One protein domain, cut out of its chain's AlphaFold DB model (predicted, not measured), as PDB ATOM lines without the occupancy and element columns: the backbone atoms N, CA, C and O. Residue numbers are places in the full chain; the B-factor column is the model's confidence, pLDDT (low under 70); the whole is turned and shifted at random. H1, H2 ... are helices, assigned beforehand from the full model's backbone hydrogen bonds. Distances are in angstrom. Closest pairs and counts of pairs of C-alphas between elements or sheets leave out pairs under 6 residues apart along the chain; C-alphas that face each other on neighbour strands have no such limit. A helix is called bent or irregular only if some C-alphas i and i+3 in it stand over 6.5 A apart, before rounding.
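What this domain is: This is residues 2 to 197 and 237 to 252 of the 269 residues of an uncharacterized protein of Candidatus Pacearchaeota archaeon (UniProt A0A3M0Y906). What does the model look like? Four long helical pieces, H1b, H2, H4 and H8, run side by side in a bundle, with the helical hairpin H5 and H6 packed beside it, H6 on H8 and H5 on H4. H7 crosses H4 steeply, H3 lies across the beginning of H4, and the bent H1 sends out arm H1a, whose residues 2 to 10 stick out. What is it made of? The printed part has 212 residues with eight named helices, H1 to H8 in chain order, and no named strand, class all helix; it is compact, with a radius of gyration of the C-alphas of 19.1 A and spans of 59 by 43 by 30 A.

Where its parts are: Where does the first helix run? H1, residues 2 to 39, was assigned as one helix by its hydrogen bonds but is bent, with C-alphas 21 and 24 6.8 A apart. Arm H1a, residues 2 to 21, begins at C-alpha 2 (-20.634, -52.587, -31.331) and is 30.3 A long; arm H1b, residues 24 to 39, is 23.0 A long. Which helices follow? H2 is residues 46 to 79, 49.9 A; H3 is residues 84 to 94, irregular, with C-alphas 91 and 94 7.1 A apart; H4 is residues 100 to 130, 44.5 A. H5 is residues 141 to 148, H6 residues 154 to 171, 24.7 A, and H7 residues 185 to 197. H8, residues 237 to 251, ends at C-alpha 251 (12.951, -41.007, 2.487).

How they stand to each other: What does H1 touch? H1a touches H2 with residues 14 to 19 alone, closest C-alphas Ala 18 and Leu 68 at 5.5 A. H1b and H2, a hairpin, only just touch, with 3 pairs of C-alphas within 8 A, the closest Leu 26 and Ala 60 at 6.5 A. H1b touches H8, closest C-alphas Phe 36 and Tyr 251 at 5.4 A. What does the hub H4 touch? It touches H2, H3, H5 and H7; its closest C-alphas to H2 are Phe 119 and Lys 62, 4.8 A, at a shallow tilt of 23 degrees, opposite ways. Its closest to H7 are Leu 113 and Arg 193, 5.7 A, at a steep tilt of 53 degrees. How do the backbones stand? Every O i to N i+4 pair is within hydrogen-bond range in H1b, H2, H4, H5 and H7; in H1a it is 14 of 16, in H3 6 of 7, in H6 12 of 14 and in H8 6 of 11.

The domain as a whole: Where is the cut? Residues 198 to 236 are not printed, and C-alphas 197 and 237 are 24.3 A apart. Which link is long? That from H6 to H7, 13 residues. Where is confidence low? The pLDDT is under 70 at residue 2, residues 80 to 94 and residues 175 to 182.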
ATOM      1  N   PHE A   2     -20.809 -51.408 -32.202       69.50
ATOM      2  CA  PHE A   2     -20.634 -52.587 -31.331       69.50
ATOM      3  C   PHE A   2     -19.172 -53.037 -31.129       69.50
ATOM      4  O   PHE A   2     -18.800 -53.356 -30.002       69.50
ATOM      5  N   GLU A   3     -18.331 -52.996 -32.168       71.88
ATOM      6  CA  GLU A   3     -16.907 -53.377 -32.068       71.88
ATOM      7  C   GLU A   3     -16.079 -52.382 -31.241       71.88
ATOM      8  O   GLU A   3     -15.346 -52.776 -30.336       71.88
ATOM      9  N   CYS A   4     -16.291 -51.076 -31.429       77.31
ATOM     10  CA  CYS A   4     -15.671 -50.039 -30.596       77.31
ATOM     11  C   CYS A   4     -15.994 -50.229 -29.102       77.31
ATOM     12  O   CYS A   4     -15.125 -50.069 -28.249       77.31
ATOM     13  N   ASN A   5     -17.225 -50.653 -28.787       85.94
ATOM     14  CA  ASN A   5     -17.640 -50.961 -27.419       85.94
ATOM     15  C   ASN A   5     -16.987 -52.237 -26.858       85.94
ATOM     16  O   ASN A   5     -16.883 -52.377 -25.640       85.94
ATOM     17  N   LYS A   6     -16.563 -53.196 -27.690       88.81
ATOM     18  CA  LYS A   6     -15.794 -54.370 -27.233       88.81
ATOM     19  C   LYS A   6     -14.356 -53.979 -26.902       88.81
ATOM     20  O   LYS A   6     -13.903 -54.277 -25.800       88.81
ATOM     21  N   ILE A   7     -13.699 -53.233 -27.790       84.38
ATOM     22  CA  ILE A   7     -12.325 -52.747 -27.588       84.38
ATOM     23  C   ILE A   7     -12.243 -51.895 -26.315       84.38
ATOM     24  O   ILE A   7     -11.433 -52.171 -25.432       84.38
ATOM     25  N   ALA A   8     -13.142 -50.916 -26.161       86.19
ATOM     26  CA  ALA A   8     -13.174 -50.065 -24.971       86.19
ATOM     27  C   ALA A   8     -13.386 -50.872 -23.676       86.19
ATOM     28  O   ALA A   8     -12.731 -50.610 -22.666       86.19
ATOM     29  N   ARG A   9     -14.258 -51.891 -23.696       90.25
ATOM     30  CA  ARG A   9     -14.462 -52.783 -22.543       90.25
ATOM     31  C   ARG A   9     -13.215 -53.598 -22.206       90.25
ATOM     32  O   ARG A   9     -12.893 -53.701 -21.025       90.25
ATOM     33  N   GLY A  10     -12.510 -54.125 -23.207       87.62
ATOM     34  CA  GLY A  10     -11.242 -54.835 -23.009       87.62
ATOM     35  C   GLY A  10     -10.190 -53.945 -22.344       87.62
ATOM     36  O   GLY A  10      -9.619 -54.314 -21.319       87.62
ATOM     37  N   VAL A  11     -10.025 -52.715 -22.839       88.00
ATOM     38  CA  VAL A  11      -9.116 -51.724 -22.237       88.00
ATOM     39  C   VAL A  11      -9.522 -51.389 -20.797       88.00
ATOM     40  O   VAL A  11      -8.671 -51.312 -19.913       88.00
ATOM     41  N   HIS A  12     -10.816 -51.235 -20.505       90.19
ATOM     42  CA  HIS A  12     -11.275 -50.998 -19.133       90.19
ATOM     43  C   HIS A  12     -11.024 -52.185 -18.193       90.19
ATOM     44  O   HIS A  12     -10.665 -51.971 -17.032       90.19
ATOM     45  N   ALA A  13     -11.195 -53.418 -18.674       89.81
ATOM     46  CA  ALA A  13     -10.896 -54.621 -17.902       89.81
ATOM     47  C   ALA A  13      -9.402 -54.695 -17.554       89.81
ATOM     48  O   ALA A  13      -9.057 -54.882 -16.386       89.81
ATOM     49  N   LEU A  14      -8.537 -54.421 -18.535       89.25
ATOM     50  CA  LEU A  14      -7.091 -54.315 -18.347       89.25
ATOM     51  C   LEU A  14      -6.728 -53.267 -17.285       89.25
ATOM     52  O   LEU A  14      -5.963 -53.546 -16.364       89.25
ATOM     53  N   VAL A  15      -7.336 -52.074 -17.355       90.69
ATOM     54  CA  VAL A  15      -7.122 -51.011 -16.358       90.69
ATOM     55  C   VAL A  15      -7.494 -51.457 -14.952       90.69
ATOM     56  O   VAL A  15      -6.778 -51.156 -13.994       90.69
ATOM     57  N   LYS A  16      -8.600 -52.187 -14.812       88.62
ATOM     58  CA  LYS A  16      -9.032 -52.716 -13.521       88.62
ATOM     59  C   LYS A  16      -8.064 -53.778 -12.986       88.62
ATOM     60  O   LYS A  16      -7.865 -53.811 -11.773       88.62
ATOM     61  N   SER A  17      -7.482 -54.612 -13.852       86.50
ATOM     62  CA  SER A  17      -6.474 -55.610 -13.461       86.50
ATOM     63  C   SER A  17      -5.194 -54.935 -12.965       86.50
ATOM     64  O   SER A  17      -4.853 -55.054 -11.788       86.50
ATOM     65  N   ALA A  18      -4.583 -54.087 -13.797       87.06
ATOM     66  CA  ALA A  18      -3.304 -53.437 -13.500       87.06
ATOM     67  C   ALA A  18      -3.318 -52.611 -12.199       87.06
ATOM     68  O   ALA A  18      -2.344 -52.584 -11.444       87.06
ATOM     69  N   ARG A  19      -4.434 -51.930 -11.902       88.38
ATOM     70  CA  ARG A  19      -4.571 -51.114 -10.681       88.38
ATOM     71  C   ARG A  19      -4.474 -51.921  -9.392       88.38
ATOM     72  O   ARG A  19      -3.938 -51.407  -8.413       88.38
ATOM     73  N   LYS A  20      -4.931 -53.179  -9.383       80.94
ATOM     74  CA  LYS A  20      -4.864 -54.036  -8.186       80.94
ATOM     75  C   LYS A  20      -3.431 -54.196  -7.680       80.94
ATOM     76  O   LYS A  20      -3.215 -54.206  -6.472       80.94
ATOM     77  N   HIS A  21      -2.474 -54.284  -8.599       76.81
ATOM     78  CA  HIS A  21      -1.062 -54.474  -8.279       76.81
ATOM     79  C   HIS A  21      -0.319 -53.143  -8.104       76.81
ATOM     80  O   HIS A  21       0.586 -53.044  -7.276       76.81
ATOM     81  N   ALA A  22      -0.725 -52.097  -8.831       86.69
ATOM     82  CA  ALA A  22       0.003 -50.834  -8.857       86.69
ATOM     83  C   ALA A  22      -0.411 -49.808  -7.782       86.69
ATOM     84  O   ALA A  22       0.431 -49.029  -7.340       86.69
ATOM     85  N   ASP A  23      -1.672 -49.784  -7.340       90.81
ATOM     86  CA  ASP A  23      -2.179 -48.691  -6.490       90.81
ATOM     87  C   ASP A  23      -1.566 -48.703  -5.081       90.81
ATOM     88  O   ASP A  23      -1.160 -47.663  -4.558       90.81
ATOM     89  N   VAL A  24      -1.479 -49.883  -4.459       89.25
ATOM     90  CA  VAL A  24      -0.987 -50.039  -3.081       89.25
ATOM     91  C   VAL A  24       0.441 -49.516  -2.897       89.25
ATOM     92  O   VAL A  24       0.649 -48.710  -1.985       89.25
ATOM     93  N   PRO A  25       1.441 -49.924  -3.706       91.00
ATOM     94  CA  PRO A  25       2.783 -49.386  -3.540       91.00
ATOM     95  C   PRO A  25       2.836 -47.880  -3.789       91.00
ATOM     96  O   PRO A  25       3.490 -47.167  -3.034       91.00
ATOM     97  N   LEU A  26       2.099 -47.364  -4.774       94.31
ATOM     98  CA  LEU A  26       2.095 -45.933  -5.071       94.31
ATOM     99  C   LEU A  26       1.545 -45.097  -3.913       94.31
ATOM    100  O   LEU A  26       2.133 -44.070  -3.576       94.31
ATOM    101  N   GLN A  27       0.469 -45.544  -3.258       94.38
ATOM    102  CA  GLN A  27      -0.073 -44.867  -2.071       94.38
ATOM    103  C   GLN A  27       0.977 -44.726  -0.964       94.38
ATOM    104  O   GLN A  27       1.101 -43.657  -0.364       94.38
ATOM    105  N   LYS A  28       1.769 -45.778  -0.732       95.62
ATOM    106  CA  LYS A  28       2.869 -45.749   0.236       95.62
ATOM    107  C   LYS A  28       3.945 -44.753  -0.159       95.62
ATOM    108  O   LYS A  28       4.347 -43.951   0.673       95.62
ATOM    109  N   ILE A  29       4.365 -44.750  -1.421       96.25
ATOM    110  CA  ILE A  29       5.394 -43.820  -1.901       96.25
ATOM    111  C   ILE A  29       4.948 -42.362  -1.763       96.25
ATOM    112  O   ILE A  29       5.744 -41.526  -1.337       96.25
ATOM    113  N   TYR A  30       3.682 -42.048  -2.056       96.69
ATOM    114  CA  TYR A  30       3.147 -40.707  -1.806       96.69
ATOM    115  C   TYR A  30       3.204 -40.337  -0.323       96.69
ATOM    116  O   TYR A  30       3.651 -39.242   0.010       96.69
ATOM    117  N   ALA A  31       2.793 -41.243   0.566       96.19
ATOM    118  CA  ALA A  31       2.841 -41.001   2.004       96.19
ATOM    119  C   ALA A  31       4.282 -40.794   2.500       96.19
ATOM    120  O   ALA A  31       4.551 -39.818   3.199       96.19
ATOM    121  N   MET A  32       5.217 -41.651   2.079       96.94
ATOM    122  CA  MET A  32       6.634 -41.539   2.434       96.94
ATOM    123  C   MET A  32       7.236 -40.212   1.958       96.94
ATOM    124  O   MET A  32       7.929 -39.553   2.732       96.94
ATOM    125  N   GLN A  33       6.928 -39.776   0.729       97.25
ATOM    126  CA  GLN A  33       7.375 -38.475   0.231       97.25
ATOM    127  C   GLN A  33       6.840 -37.337   1.106       97.25
ATOM    128  O   GLN A  33       7.599 -36.450   1.482       97.25
ATOM    129  N   GLU A  34       5.544 -37.325   1.418       96.94
ATOM    130  CA  GLU A  34       4.965 -36.225   2.194       96.94
ATOM    131  C   GLU A  34       5.536 -36.165   3.615       96.94
ATOM    132  O   GLU A  34       5.884 -35.076   4.069       96.94
ATOM    133  N   ILE A  35       5.726 -37.310   4.276       96.19
ATOM    134  CA  ILE A  35       6.386 -37.378   5.589       96.19
ATOM    135  C   ILE A  35       7.820 -36.849   5.488       96.19
ATOM    136  O   ILE A  35       8.226 -35.996   6.279       96.19
ATOM    137  N   PHE A  36       8.578 -37.290   4.483       96.25
ATOM    138  CA  PHE A  36       9.945 -36.824   4.267       96.25
ATOM    139  C   PHE A  36      10.012 -35.307   4.033       96.25
ATOM    140  O   PHE A  36      10.833 -34.629   4.649       96.25
ATOM    141  N   LEU A  37       9.129 -34.750   3.197       96.19
ATOM    142  CA  LEU A  37       9.070 -33.309   2.916       96.19
ATOM    143  C   LEU A  37       8.613 -32.479   4.121       96.19
ATOM    144  O   LEU A  37       8.997 -31.314   4.237       96.19
ATOM    145  N   GLN A  38       7.793 -33.048   5.007       95.12
ATOM    146  CA  GLN A  38       7.406 -32.416   6.269       95.12
ATOM    147  C   GLN A  38       8.583 -32.387   7.252       95.12
ATOM    148  O   GLN A  38       8.935 -31.307   7.732       95.12
ATOM    149  N   ARG A  39       9.238 -33.537   7.479       94.69
ATOM    150  CA  ARG A  39      10.424 -33.667   8.351       94.69
ATOM    151  C   ARG A  39      11.588 -32.789   7.875       94.69
ATOM    152  O   ARG A  39      12.311 -32.231   8.689       94.69
ATOM    153  N   ASN A  40      11.716 -32.598   6.562       94.00
ATOM    154  CA  ASN A  40      12.790 -31.829   5.931       94.00
ATOM    155  C   ASN A  40      12.295 -30.509   5.323       94.00
ATOM    156  O   ASN A  40      12.751 -30.082   4.259       94.00
ATOM    157  N   SER A  41      11.343 -29.847   5.983       92.75
ATOM    158  CA  SER A  41      10.711 -28.633   5.457       92.75
ATOM    159  C   SER A  41      11.707 -27.493   5.169       92.75
ATOM    160  O   SER A  41      11.514 -26.743   4.212       92.75
ATOM    161  N   GLY A  42      12.810 -27.401   5.917       93.50
ATOM    162  CA  GLY A  42      13.874 -26.421   5.669       93.50
ATOM    163  C   GLY A  42      14.693 -26.660   4.393       93.50
ATOM    164  O   GLY A  42      15.298 -25.721   3.888       93.50
ATOM    165  N   LEU A  43      14.699 -27.882   3.839       94.00
ATOM    166  CA  LEU A  43      15.517 -28.236   2.666       94.00
ATOM    167  C   LEU A  43      14.857 -27.890   1.324       94.00
ATOM    168  O   LEU A  43      15.551 -27.755   0.309       94.00
ATOM    169  N   TYR A  44      13.525 -27.763   1.313       95.50
ATOM    170  CA  TYR A  44      12.732 -27.616   0.092       95.50
ATOM    171  C   TYR A  44      11.794 -26.414   0.146       95.50
ATOM    172  O   TYR A  44      10.921 -26.337   1.024       95.50
ATOM    173  N   THR A  45      11.889 -25.537  -0.858       95.94
ATOM    174  CA  THR A  45      10.925 -24.442  -1.044       95.94
ATOM    175  C   THR A  45       9.538 -24.976  -1.407       95.94
ATOM    176  O   THR A  45       9.364 -26.137  -1.791       95.94
ATOM    177  N   LYS A  46       8.510 -24.126  -1.317       95.94
ATOM    178  CA  LYS A  46       7.141 -24.495  -1.705       95.94
ATOM    179  C   LYS A  46       7.070 -24.934  -3.173       95.94
ATOM    180  O   LYS A  46       6.394 -25.912  -3.496       95.94
ATOM    181  N   GLU A  47       7.790 -24.242  -4.046       96.06
ATOM    182  CA  GLU A  47       7.884 -24.519  -5.478       96.06
ATOM    183  C   GLU A  47       8.570 -25.866  -5.726       96.06
ATOM    184  O   GLU A  47       8.062 -26.676  -6.503       96.06
ATOM    185  N   GLU A  48       9.671 -26.145  -5.023       95.38
ATOM    186  CA  GLU A  48      10.373 -27.430  -5.101       95.38
ATOM    187  C   GLU A  48       9.471 -28.585  -4.653       95.38
ATOM    188  O   GLU A  48       9.358 -29.581  -5.367       95.38
ATOM    189  N   ARG A  49       8.743 -28.435  -3.538       96.88
ATOM    190  CA  ARG A  49       7.788 -29.455  -3.062       96.88
ATOM    191  C   ARG A  49       6.671 -29.717  -4.070       96.88
ATOM    192  O   ARG A  49       6.325 -30.869  -4.325       96.88
ATOM    193  N   ASN A  50       6.118 -28.668  -4.680       96.25
ATOM    194  CA  ASN A  50       5.103 -28.820  -5.724       96.25
ATOM    195  C   ASN A  50       5.661 -29.537  -6.958       96.25
ATOM    196  O   ASN A  50       4.995 -30.408  -7.523       96.25
ATOM    197  N   ARG A  51       6.900 -29.221  -7.345       95.44
ATOM    198  CA  ARG A  51       7.582 -29.891  -8.450       95.44
ATOM    199  C   ARG A  51       7.843 -31.365  -8.129       95.44
ATOM    200  O   ARG A  51       7.593 -32.205  -8.986       95.44
ATOM    201  N   LEU A  52       8.249 -31.698  -6.904       96.50
ATOM    202  CA  LEU A  52       8.434 -33.085  -6.460       96.50
ATOM    203  C   LEU A  52       7.135 -33.888  -6.527       96.50
ATOM    204  O   LEU A  52       7.112 -34.954  -7.136       96.50
ATOM    205  N   ARG A  53       6.026 -33.338  -6.018       97.50
ATOM    206  CA  ARG A  53       4.693 -33.956  -6.143       97.50
ATOM    207  C   ARG A  53       4.291 -34.190  -7.594       97.50
ATOM    208  O   ARG A  53       3.768 -35.253  -7.918       97.50
ATOM    209  N   TYR A  54       4.545 -33.221  -8.471       95.94
ATOM    210  CA  TYR A  54       4.272 -33.373  -9.898       95.94
ATOM    211  C   TYR A  54       5.112 -34.493 -10.528       95.94
ATOM    212  O   TYR A  54       4.563 -35.339 -11.232       95.94
ATOM    213  N   TYR A  55       6.421 -34.535 -10.264       95.19
ATOM    214  CA  TYR A  55       7.292 -35.569 -10.828       95.19
ATOM    215  C   TYR A  55       6.958 -36.955 -10.278       95.19
ATOM    216  O   TYR A  55       6.916 -37.906 -11.055       95.19
ATOM    217  N   LEU A  56       6.626 -37.079  -8.990       96.81
ATOM    218  CA  LEU A  56       6.157 -38.347  -8.437       96.81
ATOM    219  C   LEU A  56       4.821 -38.778  -9.062       96.81
ATOM    220  O   LEU A  56       4.634 -39.951  -9.377       96.81
ATOM    221  N   LYS A  57       3.917 -37.831  -9.342       96.94
ATOM    222  CA  LYS A  57       2.690 -38.111 -10.100       96.94
ATOM    223  C   LYS A  57       2.982 -38.596 -11.520       96.94
ATOM    224  O   LYS A  57       2.316 -39.514 -11.996       96.94
ATOM    225  N   ALA A  58       3.976 -38.017 -12.189       95.62
ATOM    226  CA  ALA A  58       4.410 -38.468 -13.508       95.62
ATOM    227  C   ALA A  58       5.023 -39.879 -13.456       95.62
ATOM    228  O   ALA A  58       4.684 -40.715 -14.290       95.62
ATOM    229  N   VAL A  59       5.846 -40.173 -12.444       96.81
ATOM    230  CA  VAL A  59       6.368 -41.521 -12.165       96.81
ATOM    231  C   VAL A  59       5.227 -42.515 -11.985       96.81
ATOM    232  O   VAL A  59       5.206 -43.537 -12.662       96.81
ATOM    233  N   ALA A  60       4.253 -42.205 -11.127       96.50
ATOM    234  CA  ALA A  60       3.099 -43.063 -10.872       96.50
ATOM    235  C   ALA A  60       2.280 -43.318 -12.145       96.50
ATOM    236  O   ALA A  60       1.893 -44.448 -12.432       96.50
ATOM    237  N   TYR A  61       2.061 -42.274 -12.947       96.06
ATOM    238  CA  TYR A  61       1.392 -42.396 -14.239       96.06
ATOM    239  C   TYR A  61       2.147 -43.338 -15.187       96.06
ATOM    240  O   TYR A  61       1.541 -44.236 -15.768       96.06
ATOM    241  N   LYS A  62       3.471 -43.184 -15.313       96.38
ATOM    242  CA  LYS A  62       4.298 -44.055 -16.161       96.38
ATOM    243  C   LYS A  62       4.376 -45.484 -15.642       96.38
ATOM    244  O   LYS A  62       4.315 -46.411 -16.443       96.38
ATOM    245  N   PHE A  63       4.424 -45.664 -14.328       95.69
ATOM    246  CA  PHE A  63       4.347 -46.977 -13.702       95.69
ATOM    247  C   PHE A  63       3.025 -47.675 -14.036       95.69
ATOM    248  O   PHE A  63       3.035 -48.842 -14.418       95.69
ATOM    249  N   HIS A  64       1.892 -46.964 -13.983       94.50
ATOM    250  CA  HIS A  64       0.613 -47.521 -14.424       94.50
ATOM    251  C   HIS A  64       0.625 -47.915 -15.898       94.50
ATOM    252  O   HIS A  64       0.187 -49.014 -16.210       94.50
ATOM    253  N   LEU A  65       1.131 -47.064 -16.796       94.75
ATOM    254  CA  LEU A  65       1.208 -47.406 -18.220       94.75
ATOM    255  C   LEU A  65       2.077 -48.643 -18.471       94.75
ATOM    256  O   LEU A  65       1.672 -49.516 -19.229       94.75
ATOM    257  N   ALA A  66       3.228 -48.746 -17.803       94.50
ATOM    258  CA  ALA A  66       4.094 -49.916 -17.908       94.50
ATOM    259  C   ALA A  66       3.399 -51.188 -17.395       94.50
ATOM    260  O   ALA A  66       3.461 -52.217 -18.061       94.50
ATOM    261  N   ASN A  67       2.685 -51.116 -16.263       92.31
ATOM    262  CA  ASN A  67       1.921 -52.256 -15.745       92.31
ATOM    263  C   ASN A  67       0.728 -52.616 -16.641       92.31
ATOM    264  O   ASN A  67       0.442 -53.791 -16.791       92.31
ATOM    265  N   LEU A  68       0.053 -51.652 -17.277       91.81
ATOM    266  CA  LEU A  68      -1.002 -51.953 -18.255       91.81
ATOM    267  C   LEU A  68      -0.455 -52.771 -19.421       91.81
ATOM    268  O   LEU A  68      -1.037 -53.791 -19.771       91.81
ATOM    269  N   SER A  69       0.666 -52.341 -20.002       90.75
ATOM    270  CA  SER A  69       1.305 -53.090 -21.083       90.75
ATOM    271  C   SER A  69       1.806 -54.451 -20.605       90.75
ATOM    272  O   SER A  69       1.672 -55.433 -21.321       90.75
ATOM    273  N   LEU A  70       2.312 -54.546 -19.374       88.94
ATOM    274  CA  LEU A  70       2.735 -55.820 -18.805       88.94
ATOM    275  C   LEU A  70       1.559 -56.787 -18.583       88.94
ATOM    276  O   LEU A  70       1.685 -57.971 -18.854       88.94
ATOM    277  N   GLU A  71       0.403 -56.303 -18.138       88.88
ATOM    278  CA  GLU A  71      -0.807 -57.124 -17.993       88.88
ATOM    279  C   GLU A  71      -1.332 -57.607 -19.354       88.88
ATOM    280  O   GLU A  71      -1.837 -58.720 -19.452       88.88
ATOM    281  N   GLN A  72      -1.172 -56.816 -20.424       87.50
ATOM    282  CA  GLN A  72      -1.444 -57.292 -21.789       87.50
ATOM    283  C   GLN A  72      -0.490 -58.419 -22.171       87.50
ATOM    284  O   GLN A  72      -0.921 -59.429 -22.714       87.50
ATOM    285  N   LEU A  73       0.795 -58.255 -21.857       82.75
ATOM    286  CA  LEU A  73       1.818 -59.262 -22.109       82.75
ATOM    287  C   LEU A  73       1.568 -60.568 -21.352       82.75
ATOM    288  O   LEU A  73       1.775 -61.629 -21.937       82.75
ATOM    289  N   TRP A  74       1.097 -60.492 -20.106       83.50
ATOM    290  CA  TRP A  74       0.672 -61.653 -19.321       83.50
ATOM    291  C   TRP A  74      -0.562 -62.332 -19.919       83.50
ATOM    292  O   TRP A  74      -0.562 -63.542 -20.113       83.50
ATOM    293  N   ALA A  75      -1.592 -61.563 -20.283       83.00
ATOM    294  CA  ALA A  75      -2.795 -62.124 -20.898       83.00
ATOM    295  C   ALA A  75      -2.485 -62.842 -22.225       83.00
ATOM    296  O   ALA A  75      -3.029 -63.909 -22.499       83.00
ATOM    297  N   LEU A  76      -1.577 -62.279 -23.028       77.31
ATOM    298  CA  LEU A  76      -1.116 -62.895 -24.270       77.31
ATOM    299  C   LEU A  76      -0.247 -64.139 -24.020       77.31
ATOM    300  O   LEU A  76      -0.280 -65.053 -24.838       77.31
ATOM    301  N   SER A  77       0.500 -64.226 -22.910       70.44
ATOM    302  CA  SER A  77       1.290 -65.432 -22.605       70.44
ATOM    303  C   SER A  77       0.495 -66.594 -22.059       70.44
ATOM    304  O   SER A  77       0.854 -67.740 -22.338       70.44
ATOM    305  N   GLU A  78      -0.597 -66.321 -21.353       73.25
ATOM    306  CA  GLU A  78      -1.518 -67.361 -20.907       73.25
ATOM    307  C   GLU A  78      -2.259 -68.012 -22.083       73.25
ATOM    308  O   GLU A  78      -2.391 -69.235 -22.111       73.25
ATOM    309  N   ASP A  79      -2.699 -67.220 -23.065       71.62
ATOM    310  CA  ASP A  79      -3.505 -67.710 -24.191       71.62
ATOM    311  C   ASP A  79      -2.644 -68.185 -25.377       71.62
ATOM    312  O   ASP A  79      -2.920 -69.219 -25.984       71.62
ATOM    313  N   LYS A  80      -1.554 -67.466 -25.694       65.62
ATOM    314  CA  LYS A  80      -0.798 -67.593 -26.957       65.62
ATOM    315  C   LYS A  80       0.699 -67.847 -26.760       65.62
ATOM    316  O   LYS A  80       1.546 -67.346 -27.502       65.62
ATOM    317  N   ARG A  81       1.055 -68.678 -25.773       64.12
ATOM    318  CA  ARG A  81       2.453 -68.947 -25.371       64.12
ATOM    319  C   ARG A  81       3.404 -69.312 -26.523       64.12
ATOM    320  O   ARG A  81       4.570 -68.932 -26.482       64.12
ATOM    321  N   GLN A  82       2.926 -70.038 -27.538       61.25
ATOM    322  CA  GLN A  82       3.737 -70.451 -28.697       61.25
ATOM    323  C   GLN A  82       3.942 -69.327 -29.735       61.25
ATOM    324  O   GLN A  82       4.986 -69.280 -30.380       61.25
ATOM    325  N   GLU A  83       2.992 -68.396 -29.871       63.03
ATOM    326  CA  GLU A  83       3.004 -67.309 -30.872       63.03
ATOM    327  C   GLU A  83       3.893 -66.123 -30.436       63.03
ATOM    328  O   GLU A  83       4.375 -65.337 -31.251       63.03
ATOM    329  N   LEU A  84       4.205 -66.037 -29.141       62.44
ATOM    330  CA  LEU A  84       5.039 -64.992 -28.539       62.44
ATOM    331  C   LEU A  84       6.477 -64.925 -29.063       62.44
ATOM    332  O   LEU A  84       7.052 -63.840 -29.144       62.44
ATOM    333  N   PHE A  85       7.064 -66.061 -29.442       59.16
ATOM    334  CA  PHE A  85       8.393 -66.093 -30.057       59.16
ATOM    335  C   PHE A  85       8.381 -65.415 -31.420       59.16
ATOM    336  O   PHE A  85       9.234 -64.578 -31.702       59.16
ATOM    337  N   PHE A  86       7.395 -65.762 -32.243       61.88
ATOM    338  CA  PHE A  86       7.263 -65.182 -33.564       61.88
ATOM    339  C   PHE A  86       7.033 -63.686 -33.465       61.88
ATOM    340  O   PHE A  86       7.579 -62.982 -34.287       61.88
ATOM    341  N   ALA A  87       6.340 -63.188 -32.438       64.06
ATOM    342  CA  ALA A  87       6.177 -61.758 -32.211       64.06
ATOM    343  C   ALA A  87       7.470 -61.053 -31.763       64.06
ATOM    344  O   ALA A  87       7.777 -59.966 -32.242       64.06
ATOM    345  N   LEU A  88       8.277 -61.678 -30.897       64.25
ATOM    346  CA  LEU A  88       9.614 -61.171 -30.562       64.25
ATOM    347  C   LEU A  88      10.525 -61.149 -31.795       64.25
ATOM    348  O   LEU A  88      11.171 -60.143 -32.073       64.25
ATOM    349  N   GLU A  89      10.553 -62.241 -32.557       65.44
ATOM    350  CA  GLU A  89      11.254 -62.341 -33.838       65.44
ATOM    351  C   GLU A  89      10.694 -61.331 -34.852       65.44
ATOM    352  O   GLU A  89      11.449 -60.760 -35.634       65.44
ATOM    353  N   ASN A  90       9.392 -61.047 -34.807       67.19
ATOM    354  CA  ASN A  90       8.725 -60.077 -35.662       67.19
ATOM    355  C   ASN A  90       9.185 -58.654 -35.377       67.19
ATOM    356  O   ASN A  90       9.600 -57.969 -36.306       67.19
ATOM    357  N   SER A  91       9.205 -58.253 -34.104       65.00
ATOM    358  CA  SER A  91       9.710 -56.952 -33.648       65.00
ATOM    359  C   SER A  91      11.211 -56.748 -33.880       65.00
ATOM    360  O   SER A  91      11.696 -55.618 -33.812       65.00
ATOM    361  N   LEU A  92      11.973 -57.823 -34.110       62.78
ATOM    362  CA  LEU A  92      13.439 -57.784 -34.164       62.78
ATOM    363  C   LEU A  92      14.027 -58.089 -35.550       62.78
ATOM    364  O   LEU A  92      15.113 -57.591 -35.857       62.78
ATOM    365  N   ASP A  93      13.353 -58.889 -36.380       61.97
ATOM    366  CA  ASP A  93      13.891 -59.370 -37.662       61.97
ATOM    367  C   ASP A  93      12.821 -59.594 -38.752       61.97
ATOM    368  O   ASP A  93      12.987 -59.081 -39.859       61.97
ATOM    369  N   ARG A  94      11.724 -60.324 -38.472       66.50
ATOM    370  CA  ARG A  94      10.754 -60.746 -39.512       66.50
ATOM    371  C   ARG A  94       9.907 -59.610 -40.079       66.50
ATOM    372  O   ARG A  94       9.728 -59.571 -41.293       66.50
ATOM    373  N   LEU A  95       9.428 -58.693 -39.233       70.44
ATOM    374  CA  LEU A  95       8.609 -57.533 -39.622       70.44
ATOM    375  C   LEU A  95       7.390 -57.886 -40.506       70.44
ATOM    376  O   LEU A  95       6.979 -57.104 -41.364       70.44
ATOM    377  N   ASP A  96       6.832 -59.073 -40.308       71.69
ATOM    378  CA  ASP A  96       5.602 -59.543 -40.914       71.69
ATOM    379  C   ASP A  96       4.396 -58.793 -40.329       71.69
ATOM    380  O   ASP A  96       4.230 -58.645 -39.117       71.69
ATOM    381  N   VAL A  97       3.555 -58.294 -41.227       82.31
ATOM    382  CA  VAL A  97       2.309 -57.580 -40.916       82.31
ATOM    383  C   VAL A  97       1.086 -58.314 -41.463       82.31
ATOM    384  O   VAL A  97      -0.021 -57.798 -41.373       82.31
ATOM    385  N   SER A  98       1.292 -59.475 -42.091       82.06
ATOM    386  CA  SER A  98       0.227 -60.308 -42.649       82.06
ATOM    387  C   SER A  98      -0.382 -61.262 -41.622       82.06
ATOM    388  O   SER A  98      -1.497 -61.738 -41.827       82.06
ATOM    389  N   ASP A  99       0.323 -61.496 -40.514       80.62
ATOM    390  CA  ASP A  99      -0.170 -62.237 -39.359       80.62
ATOM    391  C   ASP A  99      -0.644 -61.261 -38.267       80.62
ATOM    392  O   ASP A  99       0.155 -60.623 -37.570       80.62
ATOM    393  N   ASP A 100      -1.968 -61.135 -38.143       80.38
ATOM    394  CA  ASP A 100      -2.627 -60.231 -37.195       80.38
ATOM    395  C   ASP A 100      -2.275 -60.548 -35.729       80.38
ATOM    396  O   ASP A 100      -2.178 -59.630 -34.908       80.38
ATOM    397  N   GLU A 101      -2.054 -61.821 -35.388       75.81
ATOM    398  CA  GLU A 101      -1.731 -62.243 -34.018       75.81
ATOM    399  C   GLU A 101      -0.298 -61.850 -33.664       75.81
ATOM    400  O   GLU A 101      -0.039 -61.248 -32.616       75.81
ATOM    401  N   LEU A 102       0.643 -62.088 -34.583       73.75
ATOM    402  CA  LEU A 102       2.026 -61.647 -34.399       73.75
ATOM    403  C   LEU A 102       2.120 -60.137 -34.279       73.75
ATOM    404  O   LEU A 102       2.859 -59.631 -33.428       73.75
ATOM    405  N   LEU A 103       1.352 -59.408 -35.086       78.62
ATOM    406  CA  LEU A 103       1.310 -57.956 -35.027       78.62
ATOM    407  C   LEU A 103       0.730 -57.456 -33.694       78.62
ATOM    408  O   LEU A 103       1.274 -56.517 -33.106       78.62
ATOM    409  N   ALA A 104      -0.322 -58.096 -33.175       80.38
ATOM    410  CA  ALA A 104      -0.929 -57.745 -31.892       80.38
ATOM    411  C   ALA A 104       0.031 -57.960 -30.710       80.38
ATOM    412  O   ALA A 104       0.156 -57.092 -29.837       80.38
ATOM    413  N   ILE A 105       0.750 -59.082 -30.699       76.62
ATOM    414  CA  ILE A 105       1.732 -59.380 -29.656       76.62
ATOM    415  C   ILE A 105       2.949 -58.443 -29.772       76.62
ATOM    416  O   ILE A 105       3.408 -57.909 -28.757       76.62
ATOM    417  N   SER A 106       3.424 -58.165 -30.992       79.12
ATOM    418  CA  SER A 106       4.513 -57.204 -31.249       79.12
ATOM    419  C   SER A 106       4.145 -55.810 -30.730       79.12
ATOM    420  O   SER A 106       4.919 -55.175 -30.012       79.12
ATOM    421  N   PHE A 107       2.914 -55.360 -31.000       84.75
ATOM    422  CA  PHE A 107       2.379 -54.097 -30.491       84.75
ATOM    423  C   PHE A 107       2.407 -54.027 -28.956       84.75
ATOM    424  O   PHE A 107       2.839 -53.018 -28.389       84.75
ATOM    425  N   ALA A 108       1.978 -55.093 -28.274       85.94
ATOM    426  CA  ALA A 108       2.004 -55.147 -26.815       85.94
ATOM    427  C   ALA A 108       3.443 -55.106 -26.272       85.94
ATOM    428  O   ALA A 108       3.722 -54.380 -25.312       85.94
ATOM    429  N   PHE A 109       4.365 -55.848 -26.894       83.81
ATOM    430  CA  PHE A 109       5.744 -55.979 -26.425       83.81
ATOM    431  C   PHE A 109       6.547 -54.692 -26.608       83.81
ATOM    432  O   PHE A 109       7.147 -54.186 -25.656       83.81
ATOM    433  N   GLU A 110       6.505 -54.099 -27.800       85.62
ATOM    434  CA  GLU A 110       7.158 -52.815 -28.064       85.62
ATOM    435  C   GLU A 110       6.549 -51.692 -27.223       85.62
ATOM    436  O   GLU A 110       7.269 -50.859 -26.656       85.62
ATOM    437  N   GLY A 111       5.219 -51.708 -27.070       90.06
ATOM    438  CA  GLY A 111       4.494 -50.800 -26.191       90.06
ATOM    439  C   GLY A 111       4.991 -50.888 -24.749       90.06
ATOM    440  O   GLY A 111       5.297 -49.861 -24.136       90.06
ATOM    441  N   PHE A 112       5.151 -52.103 -24.223       91.88
ATOM    442  CA  PHE A 112       5.711 -52.326 -22.894       91.88
ATOM    443  C   PHE A 112       7.130 -51.771 -22.761       91.88
ATOM    444  O   PHE A 112       7.384 -50.981 -21.849       91.88
ATOM    445  N   LEU A 113       8.044 -52.122 -23.670       89.88
ATOM    446  CA  LEU A 113       9.437 -51.665 -23.606       89.88
ATOM    447  C   LEU A 113       9.538 -50.138 -23.631       89.88
ATOM    448  O   LEU A 113      10.331 -49.548 -22.886       89.88
ATOM    449  N   PHE A 114       8.700 -49.481 -24.434       92.50
ATOM    450  CA  PHE A 114       8.612 -48.027 -24.466       92.50
ATOM    451  C   PHE A 114       8.126 -47.450 -23.128       92.50
ATOM    452  O   PHE A 114       8.766 -46.550 -22.571       92.50
ATOM    453  N   GLN A 115       7.019 -47.964 -22.580       95.75
ATOM    454  CA  GLN A 115       6.459 -47.446 -21.327       95.75
ATOM    455  C   GLN A 115       7.357 -47.732 -20.120       95.75
ATOM    456  O   GLN A 115       7.562 -46.836 -19.302       95.75
ATOM    457  N   ALA A 116       7.943 -48.926 -20.027       95.12
ATOM    458  CA  ALA A 116       8.858 -49.299 -18.953       95.12
ATOM    459  C   ALA A 116      10.149 -48.464 -18.994       95.12
ATOM    460  O   ALA A 116      10.604 -47.974 -17.958       95.12
ATOM    461  N   THR A 117      10.705 -48.212 -20.188       94.56
ATOM    462  CA  THR A 117      11.868 -47.315 -20.335       94.56
ATOM    463  C   THR A 117      11.506 -45.893 -19.912       94.56
ATOM    464  O   THR A 117      12.243 -45.262 -19.153       94.56
ATOM    465  N   SER A 118      10.334 -45.405 -20.338       95.50
ATOM    466  CA  SER A 118       9.826 -44.091 -19.936       95.50
ATOM    467  C   SER A 118       9.631 -43.996 -18.419       95.50
ATOM    468  O   SER A 118      10.005 -42.988 -17.825       95.50
ATOM    469  N   PHE A 119       9.100 -45.037 -17.774       97.06
ATOM    470  CA  PHE A 119       8.991 -45.107 -16.317       97.06
ATOM    471  C   PHE A 119      10.358 -44.981 -15.638       97.06
ATOM    472  O   PHE A 119      10.521 -44.113 -14.778       97.06
ATOM    473  N   LEU A 120      11.344 -45.782 -16.052       97.25
ATOM    474  CA  LEU A 120      12.689 -45.750 -15.476       97.25
ATOM    475  C   LEU A 120      13.342 -44.366 -15.630       97.25
ATOM    476  O   LEU A 120      13.927 -43.849 -14.678       97.25
ATOM    477  N   ASP A 121      13.205 -43.734 -16.797       95.94
ATOM    478  CA  ASP A 121      13.718 -42.381 -17.037       95.94
ATOM    479  C   ASP A 121      13.059 -41.344 -16.121       95.94
ATOM    480  O   ASP A 121      13.752 -40.551 -15.480       95.94
ATOM    481  N   PHE A 122      11.728 -41.362 -16.003       95.94
ATOM    482  CA  PHE A 122      11.012 -40.447 -15.113       95.94
ATOM    483  C   PHE A 122      11.356 -40.685 -13.641       95.94
ATOM    484  O   PHE A 122      11.469 -39.718 -12.886       95.94
ATOM    485  N   TYR A 123      11.567 -41.936 -13.233       97.44
ATOM    486  CA  TYR A 123      11.968 -42.265 -11.869       97.44
ATOM    487  C   TYR A 123      13.375 -41.743 -11.549       97.44
ATOM    488  O   TYR A 123      13.583 -41.101 -10.520       97.44
ATOM    489  N   MET A 124      14.330 -41.905 -12.467       97.56
ATOM    490  CA  MET A 124      15.668 -41.320 -12.324       97.56
ATOM    491  C   MET A 124      15.635 -39.784 -12.299       97.56
ATOM    492  O   MET A 124      16.344 -39.169 -11.502       97.56
ATOM    493  N   LEU A 125      14.798 -39.146 -13.127       96.50
ATOM    494  CA  LEU A 125      14.599 -37.691 -13.093       96.50
ATOM    495  C   LEU A 125      14.024 -37.221 -11.760       96.50
ATOM    496  O   LEU A 125      14.480 -36.219 -11.210       96.50
ATOM    497  N   TYR A 126      13.036 -37.950 -11.245       97.12
ATOM    498  CA  TYR A 126      12.449 -37.692  -9.940       97.12
ATOM    499  C   TYR A 126      13.505 -37.762  -8.829       97.12
ATOM    500  O   TYR A 126      13.603 -36.831  -8.032       97.12
ATOM    501  N   ILE A 127      14.354 -38.796  -8.828       97.69
ATOM    502  CA  ILE A 127      15.474 -38.925  -7.884       97.69
ATOM    503  C   ILE A 127      16.416 -37.722  -7.979       97.69
ATOM    504  O   ILE A 127      16.753 -37.123  -6.959       97.69
ATOM    505  N   CYS A 128      16.837 -37.342  -9.191       96.88
ATOM    506  CA  CYS A 128      17.716 -36.187  -9.387       96.88
ATOM    507  C   CYS A 128      17.103 -34.889  -8.842       96.88
ATOM    508  O   CYS A 128      17.815 -34.052  -8.284       96.88
ATOM    509  N   LEU A 129      15.787 -34.720  -8.993       95.44
ATOM    510  CA  LEU A 129      15.068 -33.576  -8.445       95.44
ATOM    511  C   LEU A 129      15.022 -33.623  -6.910       95.44
ATOM    512  O   LEU A 129      15.328 -32.618  -6.271       95.44
ATOM    513  N   LEU A 130      14.686 -34.776  -6.323       96.56
ATOM    514  CA  LEU A 130      14.598 -34.962  -4.870       96.56
ATOM    515  C   LEU A 130      15.944 -34.726  -4.184       96.56
ATOM    516  O   LEU A 130      16.005 -34.059  -3.156       96.56
ATOM    517  N   LEU A 131      17.028 -35.205  -4.789       96.88
ATOM    518  CA  LEU A 131      18.389 -35.054  -4.277       96.88
ATOM    519  C   LEU A 131      19.053 -33.730  -4.694       96.88
ATOM    520  O   LEU A 131      20.247 -33.553  -4.474       96.88
ATOM    521  N   LYS A 132      18.301 -32.805  -5.311       94.81
ATOM    522  CA  LYS A 132      18.767 -31.473  -5.747       94.81
ATOM    523  C   LYS A 132      20.045 -31.530  -6.599       94.81
ATOM    524  O   LYS A 132      20.892 -30.645  -6.549       94.81
ATOM    525  N   SER A 133      20.162 -32.553  -7.445       91.25
ATOM    526  CA  SER A 133      21.367 -32.833  -8.235       91.25
ATOM    527  C   SER A 133      21.455 -32.045  -9.557       91.25
ATOM    528  O   SER A 133      22.406 -32.208 -10.323       91.25
ATOM    529  N   GLY A 134      20.444 -31.221  -9.864       78.00
ATOM    530  CA  GLY A 134      20.477 -30.231 -10.949       78.00
ATOM    531  C   GLY A 134      20.307 -30.762 -12.380       78.00
ATOM    532  O   GLY A 134      20.769 -30.114 -13.316       78.00
ATOM    533  N   HIS A 135      19.666 -31.919 -12.592       83.69
ATOM    534  CA  HIS A 135      19.448 -32.459 -13.947       83.69
ATOM    535  C   HIS A 135      18.130 -31.973 -14.579       83.69
ATOM    536  O   HIS A 135      17.097 -31.916 -13.915       83.69
ATOM    537  N   GLN A 136      18.154 -31.661 -15.880       77.38
ATOM    538  CA  GLN A 136      16.974 -31.305 -16.680       77.38
ATOM    539  C   GLN A 136      16.988 -32.024 -18.039       77.38
ATOM    540  O   GLN A 136      18.049 -32.340 -18.577       77.38
ATOM    541  N   GLY A 137      15.803 -32.254 -18.612       83.69
ATOM    542  CA  GLY A 137      15.647 -32.880 -19.929       83.69
ATOM    543  C   GLY A 137      15.859 -34.397 -19.914       83.69
ATOM    544  O   GLY A 137      15.592 -35.058 -18.914       83.69
ATOM    545  N   SER A 138      16.327 -34.963 -21.030       87.44
ATOM    546  CA  SER A 138      16.518 -36.412 -21.163       87.44
ATOM    547  C   SER A 138      17.621 -36.945 -20.247       87.44
ATOM    548  O   SER A 138      18.686 -36.327 -20.086       87.44
ATOM    549  N   ILE A 139      17.383 -38.119 -19.660       93.19
ATOM    550  CA  ILE A 139      18.303 -38.762 -18.726       93.19
ATOM    551  C   ILE A 139      18.782 -40.109 -19.272       93.19
ATOM    552  O   ILE A 139      18.010 -40.941 -19.729       93.19
ATOM    553  N   SER A 140      20.094 -40.314 -19.250       93.00
ATOM    554  CA  SER A 140      20.727 -41.594 -19.576       93.00
ATOM    555  C   SER A 140      21.396 -42.157 -18.328       93.00
ATOM    556  O   SER A 140      21.688 -41.390 -17.411       93.00
ATOM    557  N   LYS A 141      21.729 -43.458 -18.318       93.94
ATOM    558  CA  LYS A 141      22.516 -44.103 -17.241       93.94
ATOM    559  C   LYS A 141      23.715 -43.235 -16.828       93.94
ATOM    560  O   LYS A 141      23.861 -42.861 -15.669       93.94
ATOM    561  N   LYS A 142      24.534 -42.820 -17.803       94.94
ATOM    562  CA  LYS A 142      25.720 -41.976 -17.576       94.94
ATOM    563  C   LYS A 142      25.374 -40.610 -16.975       94.94
ATOM    564  O   LYS A 142      26.075 -40.141 -16.081       94.94
ATOM    565  N   ARG A 143      24.319 -39.950 -17.469       96.25
ATOM    566  CA  ARG A 143      23.890 -38.636 -16.956       96.25
ATOM    567  C   ARG A 143      23.326 -38.738 -15.541       96.25
ATOM    568  O   ARG A 143      23.639 -37.875 -14.734       96.25
ATOM    569  N   PHE A 144      22.579 -39.797 -15.243       97.38
ATOM    570  CA  PHE A 144      22.039 -40.074 -13.914       97.38
ATOM    571  C   PHE A 144      23.155 -40.215 -12.874       97.38
ATOM    572  O   PHE A 144      23.202 -39.432 -11.929       97.38
ATOM    573  N   PHE A 145      24.124 -41.108 -13.099       97.44
ATOM    574  CA  PHE A 145      25.260 -41.270 -12.182       97.44
ATOM    575  C   PHE A 145      26.092 -39.992 -12.037       97.44
ATOM    576  O   PHE A 145      26.459 -39.609 -10.927       97.44
ATOM    577  N   LYS A 146      26.330 -39.273 -13.142       96.62
ATOM    578  CA  LYS A 146      27.019 -37.975 -13.102       96.62
ATOM    579  C   LYS A 146      26.244 -36.934 -12.291       96.62
ATOM    580  O   LYS A 146      26.869 -36.072 -11.684       96.62
ATOM    581  N   ALA A 147      24.914 -36.967 -12.318       97.06
ATOM    582  CA  ALA A 147      24.089 -36.063 -11.535       97.06
ATOM    583  C   ALA A 147      24.176 -36.413 -10.042       97.06
ATOM    584  O   ALA A 147      24.486 -35.532  -9.249       97.06
ATOM    585  N   LEU A 148      24.021 -37.688  -9.665       97.25
ATOM    586  CA  LEU A 148      24.144 -38.127  -8.266       97.25
ATOM    587  C   LEU A 148      25.501 -37.765  -7.644       97.25
ATOM    588  O   LEU A 148      25.549 -37.307  -6.509       97.25
ATOM    589  N   ALA A 149      26.591 -37.884  -8.406       96.31
ATOM    590  CA  ALA A 149      27.933 -37.521  -7.945       96.31
ATOM    591  C   ALA A 149      28.140 -36.011  -7.695       96.31
ATOM    592  O   ALA A 149      29.149 -35.623  -7.116       96.31
ATOM    593  N   LYS A 150      27.223 -35.147  -8.152       95.38
ATOM    594  CA  LYS A 150      27.296 -33.684  -7.983       95.38
ATOM    595  C   LYS A 150      26.511 -33.159  -6.782       95.38
ATOM    596  O   LYS A 150      26.485 -31.949  -6.575       95.38
ATOM    597  N   VAL A 151      25.827 -34.026  -6.038       96.06
ATOM    598  CA  VAL A 151      25.053 -33.609  -4.865       96.06
ATOM    599  C   VAL A 151      26.018 -33.101  -3.795       96.06
ATOM    600  O   VAL A 151      26.830 -33.862  -3.281       96.06
ATOM    601  N   SER A 152      25.953 -31.802  -3.503       91.00
ATOM    602  CA  SER A 152      26.882 -31.120  -2.592       91.00
ATOM    603  C   SER A 152      26.374 -31.016  -1.156       91.00
ATOM    604  O   SER A 152      27.176 -30.858  -0.241       91.00
ATOM    605  N   ASP A 153      25.057 -31.082  -0.948       93.19
ATOM    606  CA  ASP A 153      24.459 -31.062   0.385       93.19
ATOM    607  C   ASP A 153      24.840 -32.346   1.152       93.19
ATOM    608  O   ASP A 153      24.540 -33.434   0.654       93.19
ATOM    609  N   PRO A 154      25.488 -32.269   2.333       91.81
ATOM    610  CA  PRO A 154      25.981 -33.456   3.036       91.81
ATOM    611  C   PRO A 154      24.890 -34.469   3.406       91.81
ATOM    612  O   PRO A 154      25.121 -35.677   3.327       91.81
ATOM    613  N   PHE A 155      23.694 -33.992   3.771       91.00
ATOM    614  CA  PHE A 155      22.565 -34.854   4.121       91.00
ATOM    615  C   PHE A 155      22.056 -35.621   2.891       91.00
ATOM    616  O   PHE A 155      21.832 -36.834   2.945       91.00
ATOM    617  N   LEU A 156      21.942 -34.947   1.743       95.94
ATOM    618  CA  LEU A 156      21.514 -35.570   0.488       95.94
ATOM    619  C   LEU A 156      22.624 -36.385  -0.194       95.94
ATOM    620  O   LEU A 156      22.317 -37.352  -0.892       95.94
ATOM    621  N   ALA A 157      23.900 -36.054   0.014       95.94
ATOM    622  CA  ALA A 157      25.035 -36.743  -0.601       95.94
ATOM    623  C   ALA A 157      25.117 -38.213  -0.162       95.94
ATOM    624  O   ALA A 157      25.267 -39.104  -1.002       95.94
ATOM    625  N   GLY A 158      24.912 -38.494   1.132       95.44
ATOM    626  CA  GLY A 158      24.854 -39.870   1.640       95.44
ATOM    627  C   GLY A 158      23.707 -40.682   1.023       95.44
ATOM    628  O   GLY A 158      23.869 -41.855   0.677       95.44
ATOM    629  N   LYS A 159      22.542 -40.057   0.801       96.00
ATOM    630  CA  LYS A 159      21.418 -40.680   0.077       96.00
ATOM    631  C   LYS A 159      21.774 -40.936  -1.385       96.00
ATOM    632  O   LYS A 159      21.556 -42.041  -1.876       96.00
ATOM    633  N   ALA A 160      22.367 -39.954  -2.060       97.62
ATOM    634  CA  ALA A 160      22.780 -40.066  -3.454       97.62
ATOM    635  C   ALA A 160      23.776 -41.210  -3.670       97.62
ATOM    636  O   ALA A 160      23.633 -41.964  -4.633       97.62
ATOM    637  N   GLN A 161      24.726 -41.402  -2.751       97.31
ATOM    638  CA  GLN A 161      25.678 -42.510  -2.806       97.31
ATOM    639  C   GLN A 161      24.995 -43.875  -2.639       97.31
ATOM    640  O   GLN A 161      25.266 -44.792  -3.419       97.31
ATOM    641  N   ARG A 162      24.081 -44.017  -1.667       97.06
ATOM    642  CA  ARG A 162      23.315 -45.262  -1.461       97.06
ATOM    643  C   ARG A 162      22.462 -45.604  -2.683       97.06
ATOM    644  O   ARG A 162      22.505 -46.732  -3.165       97.06
ATOM    645  N   VAL A 163      21.766 -44.615  -3.246       97.62
ATOM    646  CA  VAL A 163      20.966 -44.781  -4.469       97.62
ATOM    647  C   VAL A 163      21.849 -45.122  -5.667       97.62
ATOM    648  O   VAL A 163      21.531 -46.038  -6.418       97.62
ATOM    649  N   SER A 164      22.982 -44.436  -5.834       97.75
ATOM    650  CA  SER A 164      23.949 -44.747  -6.890       97.75
ATOM    651  C   SER A 164      24.426 -46.195  -6.782       97.75
ATOM    652  O   SER A 164      24.446 -46.915  -7.776       97.75
ATOM    653  N   THR A 165      24.766 -46.645  -5.576       97.00
ATOM    654  CA  THR A 165      25.212 -48.023  -5.331       97.00
ATOM    655  C   THR A 165      24.111 -49.023  -5.675       97.00
ATOM    656  O   THR A 165      24.358 -49.985  -6.398       97.00
ATOM    657  N   TYR A 166      22.873 -48.760  -5.246       96.81
ATOM    658  CA  TYR A 166      21.737 -49.609  -5.590       96.81
ATOM    659  C   TYR A 166      21.548 -49.718  -7.108       96.81
ATOM    660  O   TYR A 166      21.481 -50.819  -7.643       96.81
ATOM    661  N   PHE A 167      21.521 -48.591  -7.825       97.25
ATOM    662  CA  PHE A 167      21.342 -48.593  -9.277       97.25
ATOM    663  C   PHE A 167      22.494 -49.275 -10.014       97.25
ATOM    664  O   PHE A 167      22.250 -49.948 -11.014       97.25
ATOM    665  N   ALA A 168      23.731 -49.114  -9.545       95.12
ATOM    666  CA  ALA A 168      24.885 -49.791 -10.124       95.12
ATOM    667  C   ALA A 168      24.793 -51.312  -9.951       95.12
ATOM    668  O   ALA A 168      25.118 -52.031 -10.887       95.12
ATOM    669  N   ASN A 169      24.290 -51.775  -8.805       92.31
ATOM    670  CA  ASN A 169      24.331 -53.187  -8.433       92.31
ATOM    671  C   ASN A 169      23.039 -53.964  -8.706       92.31
ATOM    672  O   ASN A 169      23.118 -55.178  -8.739       92.31
ATOM    673  N   HIS A 170      21.883 -53.306  -8.871       91.56
ATOM    674  CA  HIS A 170      20.566 -53.972  -8.952       91.56
ATOM    675  C   HIS A 170      19.700 -53.536 -10.141       91.56
ATOM    676  O   HIS A 170      18.715 -54.196 -10.466       91.56
ATOM    677  N   VAL A 171      20.033 -52.416 -10.792       93.56
ATOM    678  CA  VAL A 171      19.284 -51.902 -11.956       93.56
ATOM    679  C   VAL A 171      20.128 -51.994 -13.220       93.56
ATOM    680  O   VAL A 171      19.643 -52.396 -14.275       93.56
ATOM    681  N   PHE A 172      21.401 -51.616 -13.116       93.38
ATOM    682  CA  PHE A 172      22.327 -51.516 -14.233       93.38
ATOM    683  C   PHE A 172      23.601 -52.342 -14.042       93.38
ATOM    684  O   PHE A 172      24.629 -51.966 -14.629       93.38
ATOM    685  N   ALA A 173      23.541 -53.409 -13.238       86.56
ATOM    686  CA  ALA A 173      24.690 -54.270 -13.004       86.56
ATOM    687  C   ALA A 173      25.207 -54.872 -14.308       86.56
ATOM    688  O   ALA A 173      24.486 -54.995 -15.305       86.56
ATOM    689  N   GLU A 174      26.483 -55.230 -14.285       76.56
ATOM    690  CA  GLU A 174      27.075 -56.035 -15.339       76.56
ATOM    691  C   GLU A 174      26.550 -57.465 -15.226       76.56
ATOM    692  O   GLU A 174      26.372 -57.997 -14.128       76.56
ATOM    693  N   THR A 175      26.257 -58.077 -16.370       63.72
ATOM    694  CA  THR A 175      25.806 -59.465 -16.427       63.72
ATOM    695  C   THR A 175      26.984 -60.367 -16.075       63.72
ATOM    696  O   THR A 175      27.784 -60.719 -16.936       63.72
ATOM    697  N   THR A 176      27.115 -60.721 -14.802       53.97
ATOM    698  CA  THR A 176      27.933 -61.860 -14.384       53.97
ATOM    699  C   THR A 176      27.043 -63.089 -14.547       53.97
ATOM    700  O   THR A 176      25.932 -63.118 -14.025       53.97
ATOM    701  N   GLY A 177      27.446 -64.036 -15.393       48.19
ATOM    702  CA  GLY A 177      26.590 -65.105 -15.931       48.19
ATOM    703  C   GLY A 177      26.083 -66.164 -14.940       48.19
ATOM    704  O   GLY A 177      25.899 -67.298 -15.355       48.19
ATOM    705  N   GLU A 178      25.878 -65.843 -13.658       45.09
ATOM    706  CA  GLU A 178      25.699 -66.842 -12.589       45.09
ATOM    707  C   GLU A 178      24.479 -66.643 -11.665       45.09
ATOM    708  O   GLU A 178      24.393 -67.307 -10.636       45.09
ATOM    709  N   TRP A 179      23.493 -65.796 -11.989       46.78
ATOM    710  CA  TRP A 179      22.332 -65.602 -11.098       46.78
ATOM    711  C   TRP A 179      20.979 -65.809 -11.785       46.78
ATOM    712  O   TRP A 179      20.675 -65.185 -12.797       46.78
ATOM    713  N   LEU A 180      20.138 -66.640 -11.150       46.97
ATOM    714  CA  LEU A 180      18.738 -66.946 -11.509       46.97
ATOM    715  C   LEU A 180      17.815 -65.712 -11.541       46.97
ATOM    716  O   LEU A 180      16.700 -65.784 -12.051       46.97
ATOM    717  N   VAL A 181      18.270 -64.578 -11.004       53.47
ATOM    718  CA  VAL A 181      17.648 -63.268 -11.188       53.47
ATOM    719  C   VAL A 181      18.774 -62.317 -11.573       53.47
ATOM    720  O   VAL A 181      19.611 -62.004 -10.725       53.47
ATOM    721  N   PRO A 182      18.855 -61.868 -12.833       62.12
ATOM    722  CA  PRO A 182      19.890 -60.922 -13.202       62.12
ATOM    723  C   PRO A 182      19.697 -59.638 -12.376       62.12
ATOM    724  O   PRO A 182      18.586 -59.273 -12.015       62.12
ATOM    725  N   HIS A 183      20.761 -58.920 -12.045       73.50
ATOM    726  CA  HIS A 183      20.661 -57.649 -11.316       73.50
ATOM    727  C   HIS A 183      20.787 -56.436 -12.263       73.50
ATOM    728  O   HIS A 183      21.374 -55.400 -11.953       73.50
ATOM    729  N   ASN A 184      20.262 -56.578 -13.480       83.81
ATOM    730  CA  ASN A 184      20.575 -55.721 -14.627       83.81
ATOM    731  C   ASN A 184      19.342 -55.312 -15.461       83.81
ATOM    732  O   ASN A 184      19.486 -54.965 -16.636       83.81
ATOM    733  N   TRP A 185      18.132 -55.377 -14.898       88.69
ATOM    734  CA  TRP A 185      16.880 -55.286 -15.664       88.69
ATOM    735  C   TRP A 185      16.776 -53.976 -16.443       88.69
ATOM    736  O   TRP A 185      16.294 -53.961 -17.572       88.69
ATOM    737  N   GLY A 186      17.299 -52.880 -15.889       89.62
ATOM    738  CA  GLY A 186      17.350 -51.584 -16.552       89.62
ATOM    739  C   GLY A 186      18.330 -51.550 -17.729       89.62
ATOM    740  O   GLY A 186      18.094 -50.822 -18.695       89.62
ATOM    741  N   THR A 187      19.415 -52.331 -17.681       86.56
ATOM    742  CA  THR A 187      20.329 -52.531 -18.819       86.56
ATOM    743  C   THR A 187      19.645 -53.354 -19.908       86.56
ATOM    744  O   THR A 187      19.656 -52.944 -21.070       86.56
ATOM    745  N   LEU A 188      19.009 -54.471 -19.536       83.25
ATOM    746  CA  LEU A 188      18.285 -55.341 -20.466       83.25
ATOM    747  C   LEU A 188      17.154 -54.584 -21.176       83.25
ATOM    748  O   LEU A 188      17.101 -54.567 -22.402       83.25
ATOM    749  N   LEU A 189      16.307 -53.894 -20.410       87.69
ATOM    750  CA  LEU A 189      15.195 -53.084 -20.905       87.69
ATOM    751  C   LEU A 189      15.649 -52.069 -21.960       87.69
ATOM    752  O   LEU A 189      15.081 -52.006 -23.050       87.69
ATOM    753  N   ARG A 190      16.703 -51.299 -21.660       86.56
ATOM    754  CA  ARG A 190      17.256 -50.318 -22.606       86.56
ATOM    755  C   ARG A 190      17.842 -50.984 -23.838       86.56
ATOM    756  O   ARG A 190      17.605 -50.503 -24.936       86.56
ATOM    757  N   SER A 191      18.572 -52.086 -23.665       81.06
ATOM    758  CA  SER A 191      19.153 -52.812 -24.793       81.06
ATOM    759  C   SER A 191      18.072 -53.321 -25.744       81.06
ATOM    760  O   SER A 191      18.199 -53.120 -26.946       81.06
ATOM    761  N   LEU A 192      16.999 -53.924 -25.229       78.88
ATOM    762  CA  LEU A 192      15.881 -54.392 -26.052       78.88
ATOM    763  C   LEU A 192      15.185 -53.226 -26.758       78.88
ATOM    764  O   LEU A 192      14.994 -53.270 -27.970       78.88
ATOM    765  N   ARG A 193      14.875 -52.154 -26.020       84.56
ATOM    766  CA  ARG A 193      14.248 -50.952 -26.581       84.56
ATOM    767  C   ARG A 193      15.091 -50.334 -27.693       84.56
ATOM    768  O   ARG A 193      14.542 -49.952 -28.720       84.56
ATOM    769  N   ASP A 194      16.397 -50.194 -27.484       80.06
ATOM    770  CA  ASP A 194      17.287 -49.564 -28.461       80.06
ATOM    771  C   ASP A 194      17.431 -50.437 -29.708       80.06
ATOM    772  O   ASP A 194      17.361 -49.918 -30.817       80.06
ATOM    773  N   LYS A 195      17.537 -51.760 -29.548       72.56
ATOM    774  CA  LYS A 195      17.639 -52.686 -30.681       72.56
ATOM    775  C   LYS A 195      16.370 -52.725 -31.534       72.56
ATOM    776  O   LYS A 195      16.483 -52.696 -32.755       72.56
ATOM    777  N   ILE A 196      15.187 -52.703 -30.914       75.38
ATOM    778  CA  ILE A 196      13.904 -52.572 -31.629       75.38
ATOM    779  C   ILE A 196      13.824 -51.216 -32.334       75.38
ATOM    780  O   ILE A 196      13.535 -51.142 -33.523       75.38
ATOM    781  N   ALA A 197      14.147 -50.126 -31.628       75.81
ATOM    782  CA  ALA A 197      14.057 -48.777 -32.187       75.81
ATOM    783  C   ALA A 197      15.060 -48.510 -33.326       75.81
ATOM    784  O   ALA A 197      14.815 -47.634 -34.157       75.81
ATOM    785  N   ASN A 237       9.101 -57.064 -11.012       90.75
ATOM    786  CA  ASN A 237       9.846 -57.079  -9.764       90.75
ATOM    787  C   ASN A 237      10.888 -55.963  -9.745       90.75
ATOM    788  O   ASN A 237      10.972 -55.244  -8.758       90.75
ATOM    789  N   GLY A 238      11.623 -55.750 -10.841       92.00
ATOM    790  CA  GLY A 238      12.599 -54.669 -10.957       92.00
ATOM    791  C   GLY A 238      11.973 -53.283 -10.793       92.00
ATOM    792  O   GLY A 238      12.477 -52.460 -10.027       92.00
ATOM    793  N   MET A 239      10.834 -53.028 -11.450       94.12
ATOM    794  CA  MET A 239      10.104 -51.767 -11.291       94.12
ATOM    795  C   MET A 239       9.545 -51.598  -9.872       94.12
ATOM    796  O   MET A 239       9.607 -50.500  -9.321       94.12
ATOM    797  N   PHE A 240       9.017 -52.666  -9.272       93.19
ATOM    798  CA  PHE A 240       8.495 -52.650  -7.905       93.19
ATOM    799  C   PHE A 240       9.604 -52.468  -6.858       93.19
ATOM    800  O   PHE A 240       9.408 -51.734  -5.891       93.19
ATOM    801  N   ALA A 241      10.788 -53.037  -7.089       93.88
ATOM    802  CA  ALA A 241      11.954 -52.917  -6.216       93.88
ATOM    803  C   ALA A 241      12.460 -51.469  -6.107       93.88
ATOM    804  O   ALA A 241      12.972 -51.048  -5.074       93.88
ATOM    805  N   LEU A 242      12.235 -50.633  -7.129       95.44
ATOM    806  CA  LEU A 242      12.471 -49.191  -6.998       95.44
ATOM    807  C   LEU A 242      11.599 -48.561  -5.898       95.44
ATOM    808  O   LEU A 242      11.994 -47.594  -5.256       95.44
ATOM    809  N   PHE A 243      10.414 -49.099  -5.628       94.75
ATOM    810  CA  PHE A 243       9.576 -48.619  -4.534       94.75
ATOM    811  C   PHE A 243       9.939 -49.257  -3.200       94.75
ATOM    812  O   PHE A 243       9.987 -48.547  -2.202       94.75
ATOM    813  N   THR A 244      10.220 -50.557  -3.163       94.50
ATOM    814  CA  THR A 244      10.504 -51.238  -1.893       94.50
ATOM    815  C   THR A 244      11.907 -50.984  -1.373       94.50
ATOM    816  O   THR A 244      12.074 -50.910  -0.162       94.50
ATOM    817  N   ASP A 245      12.885 -50.787  -2.259       95.31
ATOM    818  CA  ASP A 245      14.298 -50.791  -1.877       95.31
ATOM    819  C   ASP A 245      14.921 -49.405  -2.041       95.31
ATOM    820  O   ASP A 245      15.698 -48.971  -1.194       95.31
ATOM    821  N   VAL A 246      14.547 -48.648  -3.083       96.56
ATOM    822  CA  VAL A 246      15.096 -47.295  -3.299       96.56
ATOM    823  C   VAL A 246      14.340 -46.239  -2.504       96.56
ATOM    824  O   VAL A 246      14.963 -45.334  -1.947       96.56
ATOM    825  N   ALA A 247      13.012 -46.327  -2.404       96.00
ATOM    826  CA  ALA A 247      12.244 -45.326  -1.668       96.00
ATOM    827  C   ALA A 247      12.633 -45.221  -0.184       96.00
ATOM    828  O   ALA A 247      12.764 -44.091   0.294       96.00
ATOM    829  N   PRO A 248      12.911 -46.324   0.539       96.81
ATOM    830  CA  PRO A 248      13.461 -46.225   1.886       96.81
ATOM    831  C   PRO A 248      14.782 -45.467   1.959       96.81
ATOM    832  O   PRO A 248      14.969 -44.663   2.867       96.81
ATOM    833  N   LEU A 249      15.673 -45.639   0.978       96.38
ATOM    834  CA  LEU A 249      16.937 -44.895   0.916       96.38
ATOM    835  C   LEU A 249      16.702 -43.394   0.689       96.38
ATOM    836  O   LEU A 249      17.414 -42.554   1.245       96.38
ATOM    837  N   LEU A 250      15.704 -43.051  -0.127       96.25
ATOM    838  CA  LEU A 250      15.350 -41.664  -0.429       96.25
ATOM    839  C   LEU A 250      14.702 -40.963   0.763       96.25
ATOM    840  O   LEU A 250      15.063 -39.825   1.064       96.25
ATOM    841  N   TYR A 251      13.787 -41.631   1.461       96.31
ATOM    842  CA  TYR A 251      12.951 -41.007   2.487       96.31
ATOM    843  C   TYR A 251      13.393 -41.293   3.929       96.31
ATOM    844  O   TYR A 251      12.853 -40.674   4.838       96.31
ATOM    845  N   ASP A 252      14.370 -42.184   4.137       94.00
ATOM    846  CA  ASP A 252      14.737 -42.755   5.448       94.00
ATOM    847  C   ASP A 252      13.516 -43.312   6.207       94.00
ATOM    848  O   ASP A 252      13.356 -43.120   7.408       94.00
TER     849      ASP A 252